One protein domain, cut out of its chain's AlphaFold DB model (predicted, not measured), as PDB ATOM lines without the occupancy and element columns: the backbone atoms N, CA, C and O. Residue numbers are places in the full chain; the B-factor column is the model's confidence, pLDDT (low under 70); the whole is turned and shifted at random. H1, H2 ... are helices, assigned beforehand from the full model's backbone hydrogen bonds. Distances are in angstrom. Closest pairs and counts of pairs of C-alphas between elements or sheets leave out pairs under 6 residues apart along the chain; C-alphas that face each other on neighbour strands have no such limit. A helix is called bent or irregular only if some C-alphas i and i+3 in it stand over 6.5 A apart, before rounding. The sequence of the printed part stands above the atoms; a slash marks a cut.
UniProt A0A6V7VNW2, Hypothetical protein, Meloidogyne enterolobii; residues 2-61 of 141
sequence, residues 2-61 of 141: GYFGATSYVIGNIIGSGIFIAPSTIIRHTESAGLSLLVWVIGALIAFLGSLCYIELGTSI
ATOM      1  N   GLY A   2     244.773 124.831 -24.097       94.19
ATOM      2  CA  GLY A   2     243.678 125.465 -24.850       94.19
ATOM      3  C   GLY A   2     242.477 124.525 -25.018       94.19
ATOM      4  O   GLY A   2     242.614 123.330 -24.766       94.19
ATOM      5  N   TYR A   3     241.330 125.043 -25.480       93.56
ATOM      6  CA  TYR A   3     240.081 124.280 -25.664       93.56
ATOM      7  C   TYR A   3     240.292 122.977 -26.449       93.56
ATOM      8  O   TYR A   3     240.090 121.893 -25.912       93.56
ATOM      9  N   PHE A   4     240.814 123.069 -27.677       95.56
ATOM     10  CA  PHE A   4     241.030 121.896 -28.530       95.56
ATOM     11  C   PHE A   4     242.016 120.885 -27.935       95.56
ATOM     12  O   PHE A   4     241.832 119.685 -28.102       95.56
ATOM     13  N   GLY A   5     243.038 121.360 -27.215       96.69
ATOM     14  CA  GLY A   5     244.010 120.489 -26.550       96.69
ATOM     15  C   GLY A   5     243.420 119.756 -25.344       96.69
ATOM     16  O   GLY A   5     243.718 118.587 -25.130       96.69
ATOM     17  N   ALA A   6     242.552 120.418 -24.576       94.19
ATOM     18  CA  ALA A   6     241.855 119.787 -23.463       94.19
ATOM     19  C   ALA A   6     240.845 118.742 -23.964       94.19
ATOM     20  O   ALA A   6     240.815 117.623 -23.457       94.19
ATOM     21  N   THR A   7     240.065 119.071 -24.998       94.50
ATOM     22  CA  THR A   7     239.084 118.144 -25.577       94.50
ATOM     23  C   THR A   7     239.754 116.910 -26.178       94.50
ATOM     24  O   THR A   7     239.319 115.794 -25.903       94.50
ATOM     25  N   SER A   8     240.837 117.073 -26.947       95.31
ATOM     26  CA  SER A   8     241.554 115.928 -27.526       95.31
ATOM     27  C   SER A   8     242.186 115.035 -26.458       95.31
ATOM     28  O   SER A   8     242.129 113.812 -26.580       95.31
ATOM     29  N   TYR A   9     242.720 115.622 -25.384       95.19
ATOM     30  CA  TYR A   9     243.260 114.870 -24.255       95.19
ATOM     31  C   TYR A   9     242.186 114.022 -23.561       95.19
ATOM     32  O   TYR A   9     242.411 112.842 -23.296       95.19
ATOM     33  N   VAL A  10     241.005 114.591 -23.301       94.31
ATOM     34  CA  VAL A  10     239.892 113.851 -22.681       94.31
ATOM     35  C   VAL A  10     239.422 112.716 -23.591       94.31
ATOM     36  O   VAL A  10     239.301 111.582 -23.132       94.31
ATOM     37  N   ILE A  11     239.239 112.981 -24.891       94.75
ATOM     38  CA  ILE A  11     238.839 111.953 -25.866       94.75
ATOM     39  C   ILE A  11     239.868 110.812 -25.908       94.75
ATOM     40  O   ILE A  11     239.485 109.644 -25.877       94.75
ATOM     41  N   GLY A  12     241.162 111.139 -25.921       94.06
ATOM     42  CA  GLY A  12     242.242 110.150 -25.945       94.06
ATOM     43  C   GLY A  12     242.340 109.287 -24.684       94.06
ATOM     44  O   GLY A  12     242.801 108.155 -24.772       94.06
ATOM     45  N   ASN A  13     241.891 109.785 -23.527       92.50
ATOM     46  CA  ASN A  13     241.842 108.990 -22.294       92.50
ATOM     47  C   ASN A  13     240.586 108.110 -22.201       92.50
ATOM     48  O   ASN A  13     240.641 107.041 -21.599       92.50
ATOM     49  N   ILE A  14     239.457 108.541 -22.777       93.69
ATOM     50  CA  ILE A  14     238.197 107.780 -22.741       93.69
ATOM     51  C   ILE A  14     238.210 106.636 -23.764       93.69
ATOM     52  O   ILE A  14     237.749 105.532 -23.467       93.69
ATOM     53  N   ILE A  15     238.720 106.879 -24.977       92.81
ATOM     54  CA  ILE A  15     238.761 105.856 -26.028       92.81
ATOM     55  C   ILE A  15     239.923 104.893 -25.751       92.81
ATOM     56  O   ILE A  15     241.084 105.212 -25.993       92.81
ATOM     57  N   GLY A  16     239.595 103.692 -25.270       88.12
ATOM     58  CA  GLY A  16     240.558 102.629 -24.969       88.12
ATOM     59  C   GLY A  16     240.291 101.312 -25.705       88.12
ATOM     60  O   GLY A  16     239.398 101.199 -26.546       88.12
ATOM     61  N   SER A  17     241.041 100.268 -25.339       84.50
ATOM     62  CA  SER A  17     240.930  98.917 -25.921       84.50
ATOM     63  C   SER A  17     239.595  98.212 -25.640       84.50
ATOM     64  O   SER A  17     239.274  97.218 -26.291       84.50
ATOM     65  N   GLY A  18     238.782  98.736 -24.716       86.31
ATOM     66  CA  GLY A  18     237.470  98.183 -24.371       86.31
ATOM     67  C   GLY A  18     236.500  98.091 -25.553       86.31
ATOM     68  O   GLY A  18     235.642  97.209 -25.553       86.31
ATOM     69  N   ILE A  19     236.672  98.916 -26.595       91.38
ATOM     70  CA  ILE A  19     235.841  98.869 -27.810       91.38
ATOM     71  C   ILE A  19     235.966  97.546 -28.575       91.38
ATOM     72  O   ILE A  19     235.040  97.160 -29.278       91.38
ATOM     73  N   PHE A  20     237.075  96.822 -28.419       88.69
ATOM     74  CA  PHE A  20     237.273  95.536 -29.085       88.69
ATOM     75  C   PHE A  20     236.585  94.383 -28.331       88.69
ATOM     76  O   PHE A  20     236.133  93.418 -28.943       88.69
ATOM     77  N   ILE A  21     236.421  94.517 -27.011       88.44
ATOM     78  CA  ILE A  21     235.864  93.472 -26.138       88.44
ATOM     79  C   ILE A  21     234.350  93.649 -25.942       88.44
ATOM     80  O   ILE A  21     233.581  92.687 -26.007       88.44
ATOM     81  N   ALA A  22     233.911  94.880 -25.663       90.38
ATOM     82  CA  ALA A  22     232.554  95.166 -25.206       90.38
ATOM     83  C   ALA A  22     231.451  94.785 -26.218       90.38
ATOM     84  O   ALA A  22     230.478  94.160 -25.791       90.38
ATOM     85  N   PRO A  23     231.566  95.066 -27.536       90.88
ATOM     86  CA  PRO A  23     230.510  94.744 -28.498       90.88
ATOM     87  C   PRO A  23     230.211  93.244 -28.585       90.88
ATOM     88  O   PRO A  23     229.046  92.847 -28.555       90.88
ATOM     89  N   SER A  24     231.255  92.411 -28.618       89.56
ATOM     90  CA  SER A  24     231.139  90.948 -28.660       89.56
ATOM     91  C   SER A  24     230.401  90.408 -27.435       89.56
ATOM     92  O   SER A  24     229.541  89.536 -27.552       89.56
ATOM     93  N   THR A  25     230.690  90.968 -26.256       89.88
ATOM     94  CA  THR A  25     230.014  90.600 -25.008       89.88
ATOM     95  C   THR A  25     228.548  91.032 -25.010       89.88
ATOM     96  O   THR A  25     227.691  90.239 -24.626       89.88
ATOM     97  N   ILE A  26     228.229  92.246 -25.466       94.25
ATOM     98  CA  ILE A  26     226.849  92.761 -25.471       94.25
ATOM     99  C   ILE A  26     225.974  91.944 -26.428       94.25
ATOM    100  O   ILE A  26     224.921  91.449 -26.026       94.25
ATOM    101  N   ILE A  27     226.427  91.730 -27.669       94.50
ATOM    102  CA  ILE A  27     225.663  90.974 -28.674       94.50
ATOM    103  C   ILE A  27     225.409  89.539 -28.199       94.50
ATOM    104  O   ILE A  27     224.307  89.030 -28.381       94.50
ATOM    105  N   ARG A  28     226.379  88.910 -27.524       92.88
ATOM    106  CA  ARG A  28     226.220  87.555 -26.980       92.88
ATOM    107  C   ARG A  28     225.116  87.441 -25.923       92.88
ATOM    108  O   ARG A  28     224.506  86.387 -25.822       92.88
ATOM    109  N   HIS A  29     224.869  88.488 -25.137       92.56
ATOM    110  CA  HIS A  29     223.813  88.479 -24.114       92.56
ATOM    111  C   HIS A  29     222.462  88.957 -24.641       92.56
ATOM    112  O   HIS A  29     221.426  88.651 -24.066       92.56
ATOM    113  N   THR A  30     222.477  89.774 -25.689       92.44
ATOM    114  CA  THR A  30     221.283  90.431 -26.217       92.44
ATOM    115  C   THR A  30     220.694  89.708 -27.435       92.44
ATOM    116  O   THR A  30     219.528  89.918 -27.755       92.44
ATOM    117  N   GLU A  31     221.493  88.894 -28.135       91.25
ATOM    118  CA  GLU A  31     221.142  88.104 -29.333       91.25
ATOM    119  C   GLU A  31     220.514  88.910 -30.494       91.25
ATOM    120  O   GLU A  31     220.057  88.353 -31.490       91.25
ATOM    121  N   SER A  32     220.528  90.243 -30.411       93.69
ATOM    122  CA  SER A  32     219.943  91.161 -31.387       93.69
ATOM    123  C   SER A  32     220.796  92.416 -31.542       93.69
ATOM    124  O   SER A  32     221.155  93.080 -30.565       93.69
ATOM    125  N   ALA A  33     221.078  92.782 -32.795       91.81
ATOM    126  CA  ALA A  33     221.868  93.966 -33.120       91.81
ATOM    127  C   ALA A  33     221.181  95.268 -32.663       91.81
ATOM    128  O   ALA A  33     221.835  96.138 -32.091       91.81
ATOM    129  N   GLY A  34     219.859  95.389 -32.841       93.31
ATOM    130  CA  GLY A  34     219.119  96.605 -32.475       93.31
ATOM    131  C   GLY A  34     219.127  96.872 -30.969       93.31
ATOM    132  O   GLY A  34     219.410  97.984 -30.527       93.31
ATOM    133  N   LEU A  35     218.902  95.827 -30.172       93.38
ATOM    134  CA  LEU A  35     218.971  95.922 -28.717       93.38
ATOM    135  C   LEU A  35     220.410  96.202 -28.232       93.38
ATOM    136  O   LEU A  35     220.589  96.971 -27.290       93.38
ATOM    137  N   SER A  36     221.443  95.668 -28.902       94.25
ATOM    138  CA  SER A  36     222.843  95.947 -28.536       94.25
ATOM    139  C   SER A  36     223.217  97.431 -28.684       94.25
ATOM    140  O   SER A  36     223.941  97.976 -27.850       94.25
ATOM    141  N   LEU A  37     222.669  98.113 -29.699       94.50
ATOM    142  CA  LEU A  37     222.862  99.554 -29.899       94.50
ATOM    143  C   LEU A  37     222.144 100.379 -28.825       94.50
ATOM    144  O   LEU A  37     222.690 101.378 -28.358       94.50
ATOM    145  N   LEU A  38     220.958  99.948 -28.382       95.75
ATOM    146  CA  LEU A  38     220.250 100.609 -27.281       95.75
ATOM    147  C   LEU A  38     221.043 100.543 -25.973       95.75
ATOM    148  O   LEU A  38     221.138 101.551 -25.277       95.75
ATOM    149  N   VAL A  39     221.669  99.402 -25.667       95.62
ATOM    150  CA  VAL A  39     222.548  99.262 -24.489       95.62
ATOM    151  C   VAL A  39     223.708 100.261 -24.544       95.62
ATOM    152  O   VAL A  39     224.002 100.913 -23.543       95.62
ATOM    153  N   TRP A  40     224.322 100.444 -25.716       94.81
ATOM    154  CA  TRP A  40     225.375 101.444 -25.916       94.81
ATOM    155  C   TRP A  40     224.891 102.876 -25.681       94.81
ATOM    156  O   TRP A  40     225.561 103.638 -24.985       94.81
ATOM    157  N   VAL A  41     223.725 103.239 -26.222       96.62
ATOM    158  CA  VAL A  41     223.143 104.579 -26.041       96.62
ATOM    159  C   VAL A  41     222.816 104.844 -24.570       96.62
ATOM    160  O   VAL A  41     223.133 105.917 -24.056       96.62
ATOM    161  N   ILE A  42     222.244 103.864 -23.866       96.81
ATOM    162  CA  ILE A  42     221.956 103.972 -22.429       96.81
ATOM    163  C   ILE A  42     223.256 104.132 -21.631       96.81
ATOM    164  O   ILE A  42     223.345 105.006 -20.770       96.81
ATOM    165  N   GLY A  43     224.288 103.343 -21.947       95.31
ATOM    166  CA  GLY A  43     225.605 103.468 -21.321       95.31
ATOM    167  C   GLY A  43     226.227 104.852 -21.531       95.31
ATOM    168  O   GLY A  43     226.726 105.454 -20.579       95.31
ATOM    169  N   ALA A  44     226.130 105.397 -22.748       95.75
ATOM    170  CA  ALA A  44     226.600 106.743 -23.065       95.75
ATOM    171  C   ALA A  44     225.838 107.826 -22.284       95.75
ATOM    172  O   ALA A  44     226.457 108.758 -21.773       95.75
ATOM    173  N   LEU A  45     224.516 107.686 -22.132       98.06
ATOM    174  CA  LEU A  45     223.694 108.613 -21.352       98.06
ATOM    175  C   LEU A  45     224.093 108.612 -19.868       98.06
ATOM    176  O   LEU A  45     224.263 109.676 -19.274       98.06
ATOM    177  N   ILE A  46     224.283 107.429 -19.275       97.69
ATOM    178  CA  ILE A  46     224.701 107.292 -17.872       97.69
ATOM    179  C   ILE A  46     226.088 107.914 -17.666       97.69
ATOM    180  O   ILE A  46     226.284 108.676 -16.720       97.69
ATOM    181  N   ALA A  47     227.036 107.640 -18.567       96.12
ATOM    182  CA  ALA A  47     228.375 108.223 -18.510       96.12
ATOM    183  C   ALA A  47     228.348 109.754 -18.656       96.12
ATOM    184  O   ALA A  47     229.060 110.456 -17.937       96.12
ATOM    185  N   PHE A  48     227.492 110.279 -19.537       96.44
ATOM    186  CA  PHE A  48     227.310 111.717 -19.713       96.44
ATOM    187  C   PHE A  48     226.783 112.382 -18.435       96.44
ATOM    188  O   PHE A  48     227.392 113.337 -17.954       96.44
ATOM    189  N   LEU A  49     225.720 111.839 -17.834       97.75
ATOM    190  CA  LEU A  49     225.178 112.351 -16.571       97.75
ATOM    191  C   LEU A  49     226.206 112.272 -15.434       97.75
ATOM    192  O   LEU A  49     226.381 113.242 -14.701       97.75
ATOM    193  N   GLY A  50     226.943 111.162 -15.333       96.06
ATOM    194  CA  GLY A  50     228.032 111.023 -14.365       96.06
ATOM    195  C   GLY A  50     229.113 112.089 -14.549       96.06
ATOM    196  O   GLY A  50     229.553 112.695 -13.572       96.06
ATOM    197  N   SER A  51     229.496 112.384 -15.795       95.62
ATOM    198  CA  SER A  51     230.500 113.414 -16.086       95.62
ATOM    199  C   SER A  51     230.069 114.809 -15.626       95.62
ATOM    200  O   SER A  51     230.900 115.544 -15.100       95.62
ATOM    201  N   LEU A  52     228.779 115.153 -15.738       96.50
ATOM    202  CA  LEU A  52     228.251 116.434 -15.258       96.50
ATOM    203  C   LEU A  52     228.393 116.561 -13.736       96.50
ATOM    204  O   LEU A  52     228.901 117.574 -13.260       96.50
ATOM    205  N   CYS A  53     228.056 115.507 -12.986       95.31
ATOM    206  CA  CYS A  53     228.253 115.476 -11.534       95.31
ATOM    207  C   CYS A  53     229.733 115.668 -11.156       95.31
ATOM    208  O   CYS A  53     230.060 116.420 -10.239       95.31
ATOM    209  N   TYR A  54     230.645 115.020 -11.887       93.44
ATOM    210  CA  TYR A  54     232.086 115.170 -11.669       93.44
ATOM    211  C   TYR A  54     232.614 116.559 -12.045       93.44
ATOM    212  O   TYR A  54     233.548 117.043 -11.405       93.44
ATOM    213  N   ILE A  55     232.025 117.220 -13.044       94.62
ATOM    214  CA  ILE A  55     232.361 118.602 -13.410       94.62
ATOM    215  C   ILE A  55     231.949 119.566 -12.291       94.62
ATOM    216  O   ILE A  55     232.755 120.412 -11.896       94.62
ATOM    217  N   GLU A  56     230.740 119.435 -11.741       95.94
ATOM    218  CA  GLU A  56     230.297 120.262 -10.606       95.94
ATOM    219  C   GLU A  56     231.196 120.061  -9.382       95.94
ATOM    220  O   GLU A  56     231.626 121.027  -8.744       95.94
ATOM    221  N   LEU A  57     231.554 118.810  -9.094       93.88
ATOM    222  CA  LEU A  57     232.395 118.481  -7.950       93.88
ATOM    223  C   LEU A  57     233.842 118.969  -8.131       93.88
ATOM    224  O   LEU A  57     234.402 119.566  -7.212       93.88
ATOM    225  N   GLY A  58     234.417 118.801  -9.325       92.12
ATOM    226  CA  GLY A  58     235.779 119.241  -9.645       92.12
ATOM    227  C   GLY A  58     235.933 120.757  -9.801       92.12
ATOM    228  O   GLY A  58     237.033 121.287  -9.636       92.12
ATOM    229  N   THR A  59     234.847 121.478 -10.093       93.12
ATOM    230  CA  THR A  59     234.845 122.952 -10.087       93.12
ATOM    231  C   THR A  59     234.620 123.524  -8.687       93.12
ATOM    232  O   THR A  59     235.183 124.575  -8.375       93.12
ATOM    233  N   SER A  60     233.866 122.821  -7.834       93.94
ATOM    234  CA  SER A  60     233.584 123.234  -6.452       93.94
ATOM    235  C   SER A  60     234.735 122.927  -5.487       93.94
ATOM    236  O   SER A  60     235.117 123.784  -4.692       93.94
ATOM    237  N   ILE A  61     235.310 121.721  -5.555       92.62
ATOM    238  CA  ILE A  61     236.376 121.254  -4.656       92.62
ATOM    239  C   ILE A  61     237.684 121.190  -5.443       92.62
ATOM    240  O   ILE A  61     237.951 120.241  -6.176       92.62
TER     241      ILE A  61
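What this domain is: This is residues 2 to 61 of the 141 residues of the protein "Hypothetical protein" of Meloidogyne enterolobii (UniProt A0A6V7VNW2). The domain is an open V of helices: the long helix H3 makes one arm, and H1 and H2, one after the other along the chain, make the other. The arms meet at one end, where H2 packs on the first turns of H3, residues 33 to 39, while H1 stands apart from H3 and the space between those two arms is empty. The printed part has 60 residues with three named helices, in the order H1, H2, H3, and no named strand, and its class is all helix. The whole is loose, with a radius of gyration of the C-alphas of 15.0 A, and the C-alphas span 43 by 21 by 15 A along their three main axes.

Where its parts are: H3, the longest helix, holds residues 33 to 60 and measures 41.3 A from first to last C-alpha. It begins with C-alpha 33 at (221.868, 93.966, -33.120) and ends with C-alpha 60 at (233.584, 123.234, -6.452). H2 holds residues 18 to 30 and measures 18.0 A. It is irregular, but only just: C-alphas 20 and 23 are 6.8 A apart, against about 5 A in a regular helix, and its line is a rough one. H1 holds residues 3 to 14 and measures 16.9 A, with C-alpha 3 at (240.081, 124.280, -25.664).

How they stand to each other: H3 touches H2 with its residues 33 to 39 alone. Their closest C-alphas are those of Ser 36 and Ile 27, 5.7 A apart, and 6 pairs of C-alphas are within 8 A. Their lines stand at a steep tilt of 50 degrees, and they run opposite ways. Their centres are 17.8 A apart. H1 touches no helix: it is apart from H3, and apart from H2 too, though H2 follows it in the chain. In H1 and H3 every pair of O of residue i and N of residue i+4 is within hydrogen-bond range; in H2 it is 7 of 9.

The domain as a whole: The two C-alphas farthest apart in the domain are those of Glu 31 and Ile 61, at 44.0 A, while the first and last printed C-alphas, those of Gly 2 and Ile 61, are 21.9 A apart. Residues 2 to 21 stand free, of which 3 to 14 belong to H1 and 18 to 21 belong to H2. Residues 41 to 61 stand free as well, of which 41 to 60 belong to H3. The links from H1 to H2, of 3 residues, and from H2 to H3, of 2 residues, are both tight. The printed part has no cut between residues 2 and 61. The mean pLDDT of the printed part is 93.6, and no printed residue is under 70.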